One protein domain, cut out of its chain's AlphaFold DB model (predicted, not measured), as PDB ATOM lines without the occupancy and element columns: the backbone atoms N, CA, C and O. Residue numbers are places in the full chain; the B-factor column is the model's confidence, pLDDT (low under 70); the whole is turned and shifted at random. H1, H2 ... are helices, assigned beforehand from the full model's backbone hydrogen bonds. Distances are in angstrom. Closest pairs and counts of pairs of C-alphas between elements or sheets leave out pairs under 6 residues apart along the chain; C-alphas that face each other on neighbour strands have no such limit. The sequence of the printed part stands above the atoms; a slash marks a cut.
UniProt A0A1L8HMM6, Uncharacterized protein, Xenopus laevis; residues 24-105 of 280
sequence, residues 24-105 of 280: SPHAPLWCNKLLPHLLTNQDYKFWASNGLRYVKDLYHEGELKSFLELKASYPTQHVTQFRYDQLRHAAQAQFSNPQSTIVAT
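This is residues 24 to 105 of the 280 residues of an uncharacterized protein of Xenopus laevis (UniProt A0A1L8HMM6). One longer helix, H5, runs along one side of a compact body, and the chain before it winds over the other side in loops and four short helices: H1 packs on the second half of H5, H4 stands crosswise near its first half, H2 is near H5, and H3 sits nearest the middle of the whole. The two ends of the printed part, Ser 24 and Thr 105, lie close together at one end of the long axis. You have 82 residues here, with five named helices in the order H1, H2, H3, H4, H5 and no named strand; the class is all helix, though the helices hold 35 of the 82 residues, under half. The whole is compact, with a radius of gyration of the C-alphas of 11.8 A, and rounded, spanning 34 by 26 by 19 A.

Start at Ser 24 and pass residues 24 to 35, a long stretch with no named element, to reach H1, residues 36 to 39. Look ahead to H5, residues 81 to 94: H1 and H5 touch, and their closest C-alphas, those of His 37 and Ala 90, are 5.2 A apart. Next comes H2, residues 44 to 49; it is apart from H1, but only just, at 8.3 A, and H2 and H5 are near each other, with 5 pairs of C-alphas within 10 A. At residues 55 to 58 you find H3, which touches no helix and is apart from H5, only just, at 8.4 A. After it, residues 59 to 60 pair with residues 63 to 64, antiparallel. H4, residues 67 to 73, is close to H5 but not clearly touching it: their closest C-alphas, those of Phe 67 and Tyr 84, are 6.5 A apart, and their lines are about perpendicular, at 82 degrees. In H2, H4 and H5 every O i to N i+4 pair is within hydrogen-bond range; H1 and H3 are too short for such a pair, and each has its one O i to N i+3 pair within range.

Find C-alpha 36 at (-4.074, -30.533, 1.251), where H1 begins; it runs 5.2 A to Leu 39. H2 runs 8.6 A from Tyr 44 to Ser 49, H3 5.7 A from Val 55 to Leu 58, and H4 9.9 A from Phe 67 to Ser 73. Find C-alpha 81 at (-4.168, -48.536, 14.373); from there H5 runs 19.8 A to C-alpha 94 at (-1.306, -29.868, 8.342).

The two C-alphas farthest apart are those of His 78 and Thr 105, at 35.1 A, while those of Ser 24 and Thr 105 are 8.0 A apart. The printed part has no cut, and no link between helices is long. The mean pLDDT of the printed part is 79.1; look for values under 70 at residue 61, residues 75 to 78 and residues 96 to 102.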
ATOM      1  N   SER A  24     -10.155 -22.756  11.155       81.19
ATOM      2  CA  SER A  24     -11.497 -22.778  11.741       81.19
ATOM      3  C   SER A  24     -11.799 -24.158  12.339       81.19
ATOM      4  O   SER A  24     -11.706 -25.151  11.610       81.19
ATOM      5  N   PRO A  25     -12.246 -24.254  13.606       82.44
ATOM      6  CA  PRO A  25     -12.673 -25.519  14.206       82.44
ATOM      7  C   PRO A  25     -13.838 -26.179  13.456       82.44
ATOM      8  O   PRO A  25     -14.013 -27.395  13.511       82.44
ATOM      9  N   HIS A  26     -14.639 -25.389  12.735       82.62
ATOM     10  CA  HIS A  26     -15.803 -25.857  11.977       82.62
ATOM     11  C   HIS A  26     -15.500 -26.042  10.489       82.62
ATOM     12  O   HIS A  26     -16.408 -26.292   9.697       82.62
ATOM     13  N   ALA A  27     -14.230 -25.936  10.084       84.06
ATOM     14  CA  ALA A  27     -13.834 -26.302   8.734       84.06
ATOM     15  C   ALA A  27     -14.061 -27.809   8.518       84.06
ATOM     16  O   ALA A  27     -13.685 -28.609   9.381       84.06
ATOM     17  N   PRO A  28     -14.647 -28.222   7.381       86.69
ATOM     18  CA  PRO A  28     -14.741 -29.632   7.044       86.69
ATOM     19  C   PRO A  28     -13.336 -30.195   6.815       86.69
ATOM     20  O   PRO A  28     -12.506 -29.555   6.161       86.69
ATOM     21  N   LEU A  29     -13.080 -31.388   7.348       84.69
ATOM     22  CA  LEU A  29     -11.817 -32.110   7.167       84.69
ATOM     23  C   LEU A  29     -11.680 -32.651   5.747       84.69
ATOM     24  O   LEU A  29     -10.624 -32.562   5.126       84.69
ATOM     25  N   TRP A  30     -12.776 -33.202   5.235       86.19
ATOM     26  CA  TRP A  30     -12.789 -33.960   3.993       86.19
ATOM     27  C   TRP A  30     -13.181 -33.090   2.810       86.19
ATOM     28  O   TRP A  30     -14.007 -32.184   2.930       86.19
ATOM     29  N   CYS A  31     -12.582 -33.380   1.652       80.62
ATOM     30  CA  CYS A  31     -12.804 -32.652   0.399       80.62
ATOM     31  C   CYS A  31     -12.520 -31.136   0.486       80.62
ATOM     32  O   CYS A  31     -12.955 -30.365  -0.372       80.62
ATOM     33  N   ASN A  32     -11.768 -30.697   1.498       83.31
ATOM     34  CA  ASN A  32     -11.413 -29.302   1.691       83.31
ATOM     35  C   ASN A  32     -10.084 -28.984   0.996       83.31
ATOM     36  O   ASN A  32      -9.019 -29.398   1.441       83.31
ATOM     37  N   LYS A  33     -10.143 -28.186  -0.077       82.88
ATOM     38  CA  LYS A  33      -8.957 -27.736  -0.832       82.88
ATOM     39  C   LYS A  33      -7.949 -26.944   0.009       82.88
ATOM     40  O   LYS A  33      -6.801 -26.816  -0.396       82.88
ATOM     41  N   LEU A  34      -8.374 -26.403   1.151       78.62
ATOM     42  CA  LEU A  34      -7.520 -25.656   2.075       78.62
ATOM     43  C   LEU A  34      -6.740 -26.563   3.041       78.62
ATOM     44  O   LEU A  34      -5.896 -26.057   3.773       78.62
ATOM     45  N   LEU A  35      -7.014 -27.873   3.043       83.94
ATOM     46  CA  LEU A  35      -6.365 -28.880   3.887       83.94
ATOM     47  C   LEU A  35      -5.713 -29.969   3.010       83.94
ATOM     48  O   LEU A  35      -6.187 -31.108   2.979       83.94
ATOM     49  N   PRO A  36      -4.654 -29.635   2.248       83.00
ATOM     50  CA  PRO A  36      -4.074 -30.533   1.251       83.00
ATOM     51  C   PRO A  36      -3.582 -31.860   1.837       83.00
ATOM     52  O   PRO A  36      -3.786 -32.899   1.216       83.00
ATOM     53  N   HIS A  37      -3.016 -31.858   3.047       84.19
ATOM     54  CA  HIS A  37      -2.494 -33.079   3.668       84.19
ATOM     55  C   HIS A  37      -3.601 -34.077   4.052       84.19
ATOM     56  O   HIS A  37      -3.364 -35.285   4.073       84.19
ATOM     57  N   LEU A  38      -4.830 -33.600   4.288       82.50
ATOM     58  CA  LEU A  38      -5.992 -34.446   4.589       82.50
ATOM     59  C   LEU A  38      -6.694 -34.974   3.328       82.50
ATOM     60  O   LEU A  38      -7.384 -35.989   3.402       82.50
ATOM     61  N   LEU A  39      -6.485 -34.349   2.162       81.06
ATOM     62  CA  LEU A  39      -7.002 -34.847   0.878       81.06
ATOM     63  C   LEU A  39      -6.306 -36.127   0.410       81.06
ATOM     64  O   LEU A  39      -6.899 -36.914  -0.321       81.06
ATOM     65  N   THR A  40      -5.064 -36.344   0.842       78.12
ATOM     66  CA  THR A  40      -4.281 -37.552   0.550       78.12
ATOM     67  C   THR A  40      -4.837 -38.816   1.212       78.12
ATOM     68  O   THR A  40      -4.448 -39.921   0.839       78.12
ATOM     69  N   ASN A  41      -5.745 -38.681   2.184       76.56
ATOM     70  CA  ASN A  41      -6.312 -39.818   2.896       76.56
ATOM     71  C   ASN A  41      -7.445 -40.468   2.081       76.56
ATOM     72  O   ASN A  41      -8.508 -39.880   1.881       76.56
ATOM     73  N   GLN A  42      -7.220 -41.699   1.618       72.00
ATOM     74  CA  GLN A  42      -8.184 -42.445   0.800       72.00
ATOM     75  C   GLN A  42      -9.409 -42.920   1.606       72.00
ATOM     76  O   GLN A  42     -10.489 -43.089   1.038       72.00
ATOM     77  N   ASP A  43      -9.284 -43.027   2.932       77.81
ATOM     78  CA  ASP A  43     -10.323 -43.529   3.840       77.81
ATOM     79  C   ASP A  43     -11.245 -42.414   4.383       77.81
ATOM     80  O   ASP A  43     -11.963 -42.599   5.367       77.81
ATOM     81  N   TYR A  44     -11.292 -41.240   3.741       80.00
ATOM     82  CA  TYR A  44     -12.109 -40.107   4.207       80.00
ATOM     83  C   TYR A  44     -13.601 -40.449   4.362       80.00
ATOM     84  O   TYR A  44     -14.261 -39.938   5.266       80.00
ATOM     85  N   LYS A  45     -14.149 -41.329   3.508       82.19
ATOM     86  CA  LYS A  45     -15.558 -41.760   3.592       82.19
ATOM     87  C   LYS A  45     -15.837 -42.510   4.889       82.19
ATOM     88  O   LYS A  45     -16.869 -42.267   5.505       82.19
ATOM     89  N   PHE A  46     -14.903 -43.371   5.300       84.06
ATOM     90  CA  PHE A  46     -14.981 -44.115   6.551       84.06
ATOM     91  C   PHE A  46     -14.974 -43.153   7.742       84.06
ATOM     92  O   PHE A  46     -15.838 -43.225   8.611       84.06
ATOM     93  N   TRP A  47     -14.060 -42.186   7.770       83.12
ATOM     94  CA  TRP A  47     -14.019 -41.218   8.864       83.12
ATOM     95  C   TRP A  47     -15.256 -40.308   8.909       83.12
ATOM     96  O   TRP A  47     -15.829 -40.088   9.977       83.12
ATOM     97  N   ALA A  48     -15.730 -39.846   7.749       84.00
ATOM     98  CA  ALA A  48     -16.925 -39.013   7.643       84.00
ATOM     99  C   ALA A  48     -18.209 -39.739   8.087       84.00
ATOM    100  O   ALA A  48     -19.076 -39.118   8.720       84.00
ATOM    101  N   SER A  49     -18.341 -41.037   7.767       81.75
ATOM    102  CA  SER A  49     -19.473 -41.867   8.202       81.75
ATOM    103  C   SER A  49     -19.453 -42.130   9.702       81.75
ATOM    104  O   SER A  49     -20.513 -42.214  10.311       81.75
ATOM    105  N   ASN A  50     -18.263 -42.178  10.302       78.06
ATOM    106  CA  ASN A  50     -18.092 -42.306  11.746       78.06
ATOM    107  C   ASN A  50     -18.232 -40.969  12.491       78.06
ATOM    108  O   ASN A  50     -18.066 -40.934  13.694       78.06
ATOM    109  N   GLY A  51     -18.580 -39.864  11.822       80.31
ATOM    110  CA  GLY A  51     -18.864 -38.590  12.496       80.31
ATOM    111  C   GLY A  51     -17.644 -37.700  12.730       80.31
ATOM    112  O   GLY A  51     -17.792 -36.620  13.291       80.31
ATOM    113  N   LEU A  52     -16.468 -38.091  12.239       84.94
ATOM    114  CA  LEU A  52     -15.275 -37.254  12.239       84.94
ATOM    115  C   LEU A  52     -15.339 -36.351  11.002       84.94
ATOM    116  O   LEU A  52     -14.949 -36.770   9.915       84.94
ATOM    117  N   ARG A  53     -15.944 -35.162  11.116       85.31
ATOM    118  CA  ARG A  53     -16.295 -34.317   9.952       85.31
ATOM    119  C   ARG A  53     -15.597 -32.966   9.957       85.31
ATOM    120  O   ARG A  53     -15.286 -32.451   8.881       85.31
ATOM    121  N   TYR A  54     -15.348 -32.409  11.132       87.19
ATOM    122  CA  TYR A  54     -14.819 -31.065  11.322       87.19
ATOM    123  C   TYR A  54     -13.484 -31.085  12.057       87.19
ATOM    124  O   TYR A  54     -13.185 -32.023  12.790       87.19
ATOM    125  N   VAL A  55     -12.688 -30.025  11.901       86.19
ATOM    126  CA  VAL A  55     -11.378 -29.909  12.563       86.19
ATOM    127  C   VAL A  55     -11.492 -30.073  14.081       86.19
ATOM    128  O   VAL A  55     -10.693 -30.794  14.665       86.19
ATOM    129  N   LYS A  56     -12.522 -29.508  14.720       84.56
ATOM    130  CA  LYS A  56     -12.770 -29.676  16.162       84.56
ATOM    131  C   LYS A  56     -12.943 -31.135  16.599       84.56
ATOM    132  O   LYS A  56     -12.714 -31.439  17.759       84.56
ATOM    133  N   ASP A  57     -13.347 -32.032  15.699       84.44
ATOM    134  CA  ASP A  57     -13.606 -33.431  16.042       84.44
ATOM    135  C   ASP A  57     -12.296 -34.223  16.215       84.44
ATOM    136  O   ASP A  57     -12.296 -35.246  16.903       84.44
ATOM    137  N   LEU A  58     -11.189 -33.740  15.628       83.81
ATOM    138  CA  LEU A  58      -9.844 -34.320  15.755       83.81
ATOM    139  C   LEU A  58      -9.160 -33.990  17.079       83.81
ATOM    140  O   LEU A  58      -8.284 -34.738  17.506       83.81
ATOM    141  N   TYR A  59      -9.528 -32.872  17.701       82.50
ATOM    142  CA  TYR A  59      -8.823 -32.336  18.855       82.50
ATOM    143  C   TYR A  59      -9.689 -32.420  20.112       82.50
ATOM    144  O   TYR A  59     -10.898 -32.198  20.068       82.50
ATOM    145  N   HIS A  60      -9.070 -32.744  21.241       78.69
ATOM    146  CA  HIS A  60      -9.658 -32.652  22.571       78.69
ATOM    147  C   HIS A  60      -8.741 -31.771  23.420       78.69
ATOM    148  O   HIS A  60      -7.536 -31.984  23.435       78.69
ATOM    149  N   GLU A  61      -9.290 -30.712  24.019       69.19
ATOM    150  CA  GLU A  61      -8.536 -29.754  24.856       69.19
ATOM    151  C   GLU A  61      -7.263 -29.159  24.206       69.19
ATOM    152  O   GLU A  61      -6.335 -28.733  24.883       69.19
ATOM    153  N   GLY A  62      -7.231 -29.067  22.871       70.06
ATOM    154  CA  GLY A  62      -6.094 -28.515  22.119       70.06
ATOM    155  C   GLY A  62      -5.027 -29.539  21.724       70.06
ATOM    156  O   GLY A  62      -4.092 -29.185  21.004       70.06
ATOM    157  N   GLU A  63      -5.196 -30.804  22.105       78.38
ATOM    158  CA  GLU A  63      -4.347 -31.922  21.692       78.38
ATOM    159  C   GLU A  63      -5.072 -32.844  20.711       78.38
ATOM    160  O   GLU A  63      -6.301 -32.920  20.679       78.38
ATOM    161  N   LEU A  64      -4.314 -33.511  19.838       83.31
ATOM    162  CA  LEU A  64      -4.888 -34.474  18.902       83.31
ATOM    163  C   LEU A  64      -5.373 -35.696  19.692       83.31
ATOM    164  O   LEU A  64      -4.582 -36.290  20.422       83.31
ATOM    165  N   LYS A  65      -6.634 -36.099  19.499       84.44
ATOM    166  CA  LYS A  65      -7.205 -37.282  20.160       84.44
ATOM    167  C   LYS A  65      -6.326 -38.506  19.943       84.44
ATOM    168  O   LYS A  65      -5.976 -38.828  18.807       84.44
ATOM    169  N   SER A  66      -6.032 -39.216  21.023       85.50
ATOM    170  CA  SER A  66      -5.325 -40.488  20.996       85.50
ATOM    171  C   SER A  66      -6.156 -41.581  20.315       85.50
ATOM    172  O   SER A  66      -7.379 -41.487  20.180       85.50
ATOM    173  N   PHE A  67      -5.502 -42.678  19.925       83.25
ATOM    174  CA  PHE A  67      -6.189 -43.830  19.335       83.25
ATOM    175  C   PHE A  67      -7.299 -44.378  20.247       83.25
ATOM    176  O   PHE A  67      -8.378 -44.724  19.767       83.25
ATOM    177  N   LEU A  68      -7.049 -44.429  21.560       81.81
ATOM    178  CA  LEU A  68      -8.005 -44.943  22.542       81.81
ATOM    179  C   LEU A  68      -9.223 -44.026  22.678       81.81
ATOM    180  O   LEU A  68     -10.350 -44.513  22.662       81.81
ATOM    181  N   GLU A  69      -9.015 -42.712  22.731       82.88
ATOM    182  CA  GLU A  69     -10.099 -41.723  22.805       82.88
ATOM    183  C   GLU A  69     -10.940 -41.700  21.531       82.88
ATOM    184  O   GLU A  69     -12.167 -41.593  21.581       82.88
ATOM    185  N   LEU A  70     -10.290 -41.837  20.376       82.06
ATOM    186  CA  LEU A  70     -10.966 -41.872  19.087       82.06
ATOM    187  C   LEU A  70     -11.776 -43.168  18.945       82.06
ATOM    188  O   LEU A  70     -12.929 -43.129  18.521       82.06
ATOM    189  N   LYS A  71     -11.238 -44.304  19.397       80.94
ATOM    190  CA  LYS A  71     -11.964 -45.580  19.452       80.94
ATOM    191  C   LYS A  71     -13.141 -45.543  20.437       80.94
ATOM    192  O   LYS A  71     -14.200 -46.075  20.124       80.94
ATOM    193  N   ALA A  72     -12.978 -44.897  21.592       79.81
ATOM    194  CA  ALA A  72     -14.047 -44.721  22.574       79.81
ATOM    195  C   ALA A  72     -15.163 -43.792  22.064       79.81
ATOM    196  O   ALA A  72     -16.337 -44.035  22.325       79.81
ATOM    197  N   SER A  73     -14.804 -42.756  21.298       75.56
ATOM    198  CA  SER A  73     -15.759 -41.804  20.714       75.56
ATOM    199  C   SER A  73     -16.588 -42.405  19.573       75.56
ATOM    200  O   SER A  73     -17.687 -41.926  19.300       75.56
ATOM    201  N   TYR A  74     -16.073 -43.446  18.906       72.06
ATOM    202  CA  TYR A  74     -16.683 -44.051  17.717       72.06
ATOM    203  C   TYR A  74     -16.711 -45.589  17.821       72.06
ATOM    204  O   TYR A  74     -16.001 -46.278  17.084       72.06
ATOM    205  N   PRO A  75     -17.528 -46.157  18.732       60.78
ATOM    206  CA  PRO A  75     -17.443 -47.570  19.115       60.78
ATOM    207  C   PRO A  75     -17.966 -48.549  18.054       60.78
ATOM    208  O   PRO A  75     -17.753 -49.753  18.160       60.78
ATOM    209  N   THR A  76     -18.694 -48.061  17.049       56.91
ATOM    210  CA  THR A  76     -19.497 -48.879  16.132       56.91
ATOM    211  C   THR A  76     -18.702 -49.562  15.015       56.91
ATOM    212  O   THR A  76     -19.278 -50.383  14.303       56.91
ATOM    213  N   GLN A  77     -17.407 -49.266  14.829       62.41
ATOM    214  CA  GLN A  77     -16.597 -49.839  13.741       62.41
ATOM    215  C   GLN A  77     -15.127 -50.073  14.139       62.41
ATOM    216  O   GLN A  77     -14.555 -49.346  14.948       62.41
ATOM    217  N   HIS A  78     -14.487 -51.088  13.534       66.38
ATOM    218  CA  HIS A  78     -13.066 -51.409  13.724       66.38
ATOM    219  C   HIS A  78     -12.159 -50.296  13.169       66.38
ATOM    220  O   HIS A  78     -11.695 -50.352  12.027       66.38
ATOM    221  N   VAL A  79     -11.878 -49.280  13.983       73.62
ATOM    222  CA  VAL A  79     -10.778 -48.347  13.725       73.62
ATOM    223  C   VAL A  79      -9.466 -49.111  13.907       73.62
ATOM    224  O   VAL A  79      -9.139 -49.552  15.010       73.62
ATOM    225  N   THR A  80      -8.722 -49.313  12.819       81.19
ATOM    226  CA  THR A  80      -7.397 -49.941  12.873       81.19
ATOM    227  C   THR A  80      -6.344 -48.915  13.282       81.19
ATOM    228  O   THR A  80      -6.444 -47.734  12.944       81.19
ATOM    229  N   GLN A  81      -5.303 -49.375  13.979       82.88
ATOM    230  CA  GLN A  81      -4.168 -48.536  14.373       82.88
ATOM    231  C   GLN A  81      -3.531 -47.847  13.153       82.88
ATOM    232  O   GLN A  81      -3.271 -46.650  13.177       82.88
ATOM    233  N   PHE A  82      -3.396 -48.576  12.042       84.31
ATOM    234  CA  PHE A  82      -2.840 -48.055  10.793       84.31
ATOM    235  C   PHE A  82      -3.629 -46.865  10.224       84.31
ATOM    236  O   PHE A  82      -3.041 -45.852   9.850       84.31
ATOM    237  N   ARG A  83      -4.967 -46.950  10.197       83.62
ATOM    238  CA  ARG A  83      -5.821 -45.841   9.734       83.62
ATOM    239  C   ARG A  83      -5.661 -44.610  10.612       83.62
ATOM    240  O   ARG A  83      -5.620 -43.487  10.109       83.62
ATOM    241  N   TYR A  84      -5.575 -44.825  11.922       86.88
ATOM    242  CA  TYR A  84      -5.312 -43.752  12.869       86.88
ATOM    243  C   TYR A  84      -3.934 -43.120  12.642       86.88
ATOM    244  O   TYR A  84      -3.831 -41.898  12.617       86.88
ATOM    245  N   ASP A  85      -2.891 -43.912  12.400       85.75
ATOM    246  CA  ASP A  85      -1.548 -43.388  12.142       85.75
ATOM    247  C   ASP A  85      -1.482 -42.549  10.860       85.75
ATOM    248  O   ASP A  85      -0.858 -41.486  10.856       85.75
ATOM    249  N   GLN A  86      -2.198 -42.948   9.804       87.75
ATOM    250  CA  GLN A  86      -2.350 -42.134   8.593       87.75
ATOM    251  C   GLN A  86      -3.054 -40.800   8.876       87.75
ATOM    252  O   GLN A  86      -2.627 -39.752   8.384       87.75
ATOM    253  N   LEU A  87      -4.123 -40.821   9.679       86.62
ATOM    254  CA  LEU A  87      -4.846 -39.617  10.090       86.62
ATOM    255  C   LEU A  87      -3.960 -38.689  10.927       86.62
ATOM    256  O   LEU A  87      -3.896 -37.490  10.657       86.62
ATOM    257  N   ARG A  88      -3.245 -39.250  11.907       86.75
ATOM    258  CA  ARG A  88      -2.313 -38.530  12.776       86.75
ATOM    259  C   ARG A  88      -1.200 -37.876  11.971       86.75
ATOM    260  O   ARG A  88      -0.938 -36.694  12.170       86.75
ATOM    261  N   HIS A  89      -0.592 -38.607  11.042       87.56
ATOM    262  CA  HIS A  89       0.462 -38.077  10.184       87.56
ATOM    263  C   HIS A  89      -0.038 -36.896   9.336       87.56
ATOM    264  O   HIS A  89       0.587 -35.838   9.314       87.56
ATOM    265  N   ALA A  90      -1.207 -37.041   8.702       86.75
ATOM    266  CA  ALA A  90      -1.818 -35.967   7.922       86.75
ATOM    267  C   ALA A  90      -2.164 -34.738   8.783       86.75
ATOM    268  O   ALA A  90      -1.914 -33.606   8.366       86.75
ATOM    269  N   ALA A  91      -2.703 -34.946   9.988       84.88
ATOM    270  CA  ALA A  91      -3.034 -33.869  10.916       84.88
ATOM    271  C   ALA A  91      -1.781 -33.137  11.423       84.88
ATOM    272  O   ALA A  91      -1.761 -31.911  11.437       84.88
ATOM    273  N   GLN A  92      -0.711 -33.855  11.772       86.00
ATOM    274  CA  GLN A  92       0.557 -33.257  12.209       86.00
ATOM    275  C   GLN A  92       1.246 -32.464  11.089       86.00
ATOM    276  O   GLN A  92       1.779 -31.383  11.337       86.00
ATOM    277  N   ALA A  93       1.194 -32.963   9.850       84.75
ATOM    278  CA  ALA A  93       1.709 -32.246   8.687       84.75
ATOM    279  C   ALA A  93       0.904 -30.968   8.392       84.75
ATOM    280  O   ALA A  93       1.475 -29.948   8.014       84.75
ATOM    281  N   GLN A  94      -0.418 -31.005   8.592       83.50
ATOM    282  CA  GLN A  94      -1.306 -29.868   8.342       83.50
ATOM    283  C   GLN A  94      -1.281 -28.816   9.459       83.50
ATOM    284  O   GLN A  94      -1.419 -27.625   9.182       83.50
ATOM    285  N   PHE A  95      -1.146 -29.256  10.710       80.81
ATOM    286  CA  PHE A  95      -1.315 -28.448  11.913       80.81
ATOM    287  C   PHE A  95      -0.071 -28.574  12.800       80.81
ATOM    288  O   PHE A  95      -0.103 -29.192  13.862       80.81
ATOM    289  N   SER A  96       1.044 -27.981  12.366       68.50
ATOM    290  CA  SER A  96       2.342 -28.116  13.045       68.50
ATOM    291  C   SER A  96       2.377 -27.547  14.476       68.50
ATOM    292  O   SER A  96       3.288 -27.876  15.228       68.50
ATOM    293  N   ASN A  97       1.403 -26.713  14.874       65.81
ATOM    294  CA  ASN A  97       1.251 -26.224  16.250       65.81
ATOM    295  C   ASN A  97      -0.243 -26.018  16.615       65.81
ATOM    296  O   ASN A  97      -0.792 -24.951  16.340       65.81
ATOM    297  N   PRO A  98      -0.952 -27.020  17.164       58.44
ATOM    298  CA  PRO A  98      -2.418 -27.006  17.267       58.44
ATOM    299  C   PRO A  98      -2.991 -26.055  18.334       58.44
ATOM    300  O   PRO A  98      -4.051 -25.466  18.104       58.44
ATOM    301  N   GLN A  99      -2.284 -25.840  19.452       54.44
ATOM    302  CA  GLN A  99      -2.794 -25.113  20.629       54.44
ATOM    303  C   GLN A  99      -3.084 -23.620  20.373       54.44
ATOM    304  O   GLN A  99      -3.984 -23.053  20.987       54.44
ATOM    305  N   SER A 100      -2.382 -22.976  19.434       53.56
ATOM    306  CA  SER A 100      -2.595 -21.562  19.064       53.56
ATOM    307  C   SER A 100      -3.415 -21.365  17.780       53.56
ATOM    308  O   SER A 100      -3.695 -20.233  17.385       53.56
ATOM    309  N   THR A 101      -3.816 -22.459  17.129       60.06
ATOM    310  CA  THR A 101      -4.185 -22.464  15.704       60.06
ATOM    311  C   THR A 101      -5.666 -22.793  15.471       60.06
ATOM    312  O   THR A 101      -6.250 -22.317  14.494       60.06
ATOM    313  N   ILE A 102      -6.300 -23.558  16.371       69.31
ATOM    314  CA  ILE A 102      -7.663 -24.101  16.202       69.31
ATOM    315  C   ILE A 102      -8.598 -23.566  17.298       69.31
ATOM    316  O   ILE A 102      -9.138 -24.305  18.116       69.31
ATOM    317  N   VAL A 103      -8.794 -22.250  17.340       73.38
ATOM    318  CA  VAL A 103      -9.739 -21.606  18.270       73.38
ATOM    319  C   VAL A 103     -10.794 -20.855  17.467       73.38
ATOM    320  O   VAL A 103     -10.478 -20.181  16.495       73.38
ATOM    321  N   ALA A 104     -12.070 -20.946  17.842       75.69
ATOM    322  CA  ALA A 104     -13.107 -20.172  17.160       75.69
ATOM    323  C   ALA A 104     -12.881 -18.670  17.399       75.69
ATOM    324  O   ALA A 104     -12.806 -18.233  18.554       75.69
ATOM    325  N   THR A 105     -12.789 -17.873  16.331       76.69
ATOM    326  CA  THR A 105     -12.673 -16.413  16.471       76.69
ATOM    327  C   THR A 105     -13.945 -15.808  17.058       76.69
ATOM    328  O   THR A 105     -15.016 -16.418  17.051       76.69
TER     329      THR A 105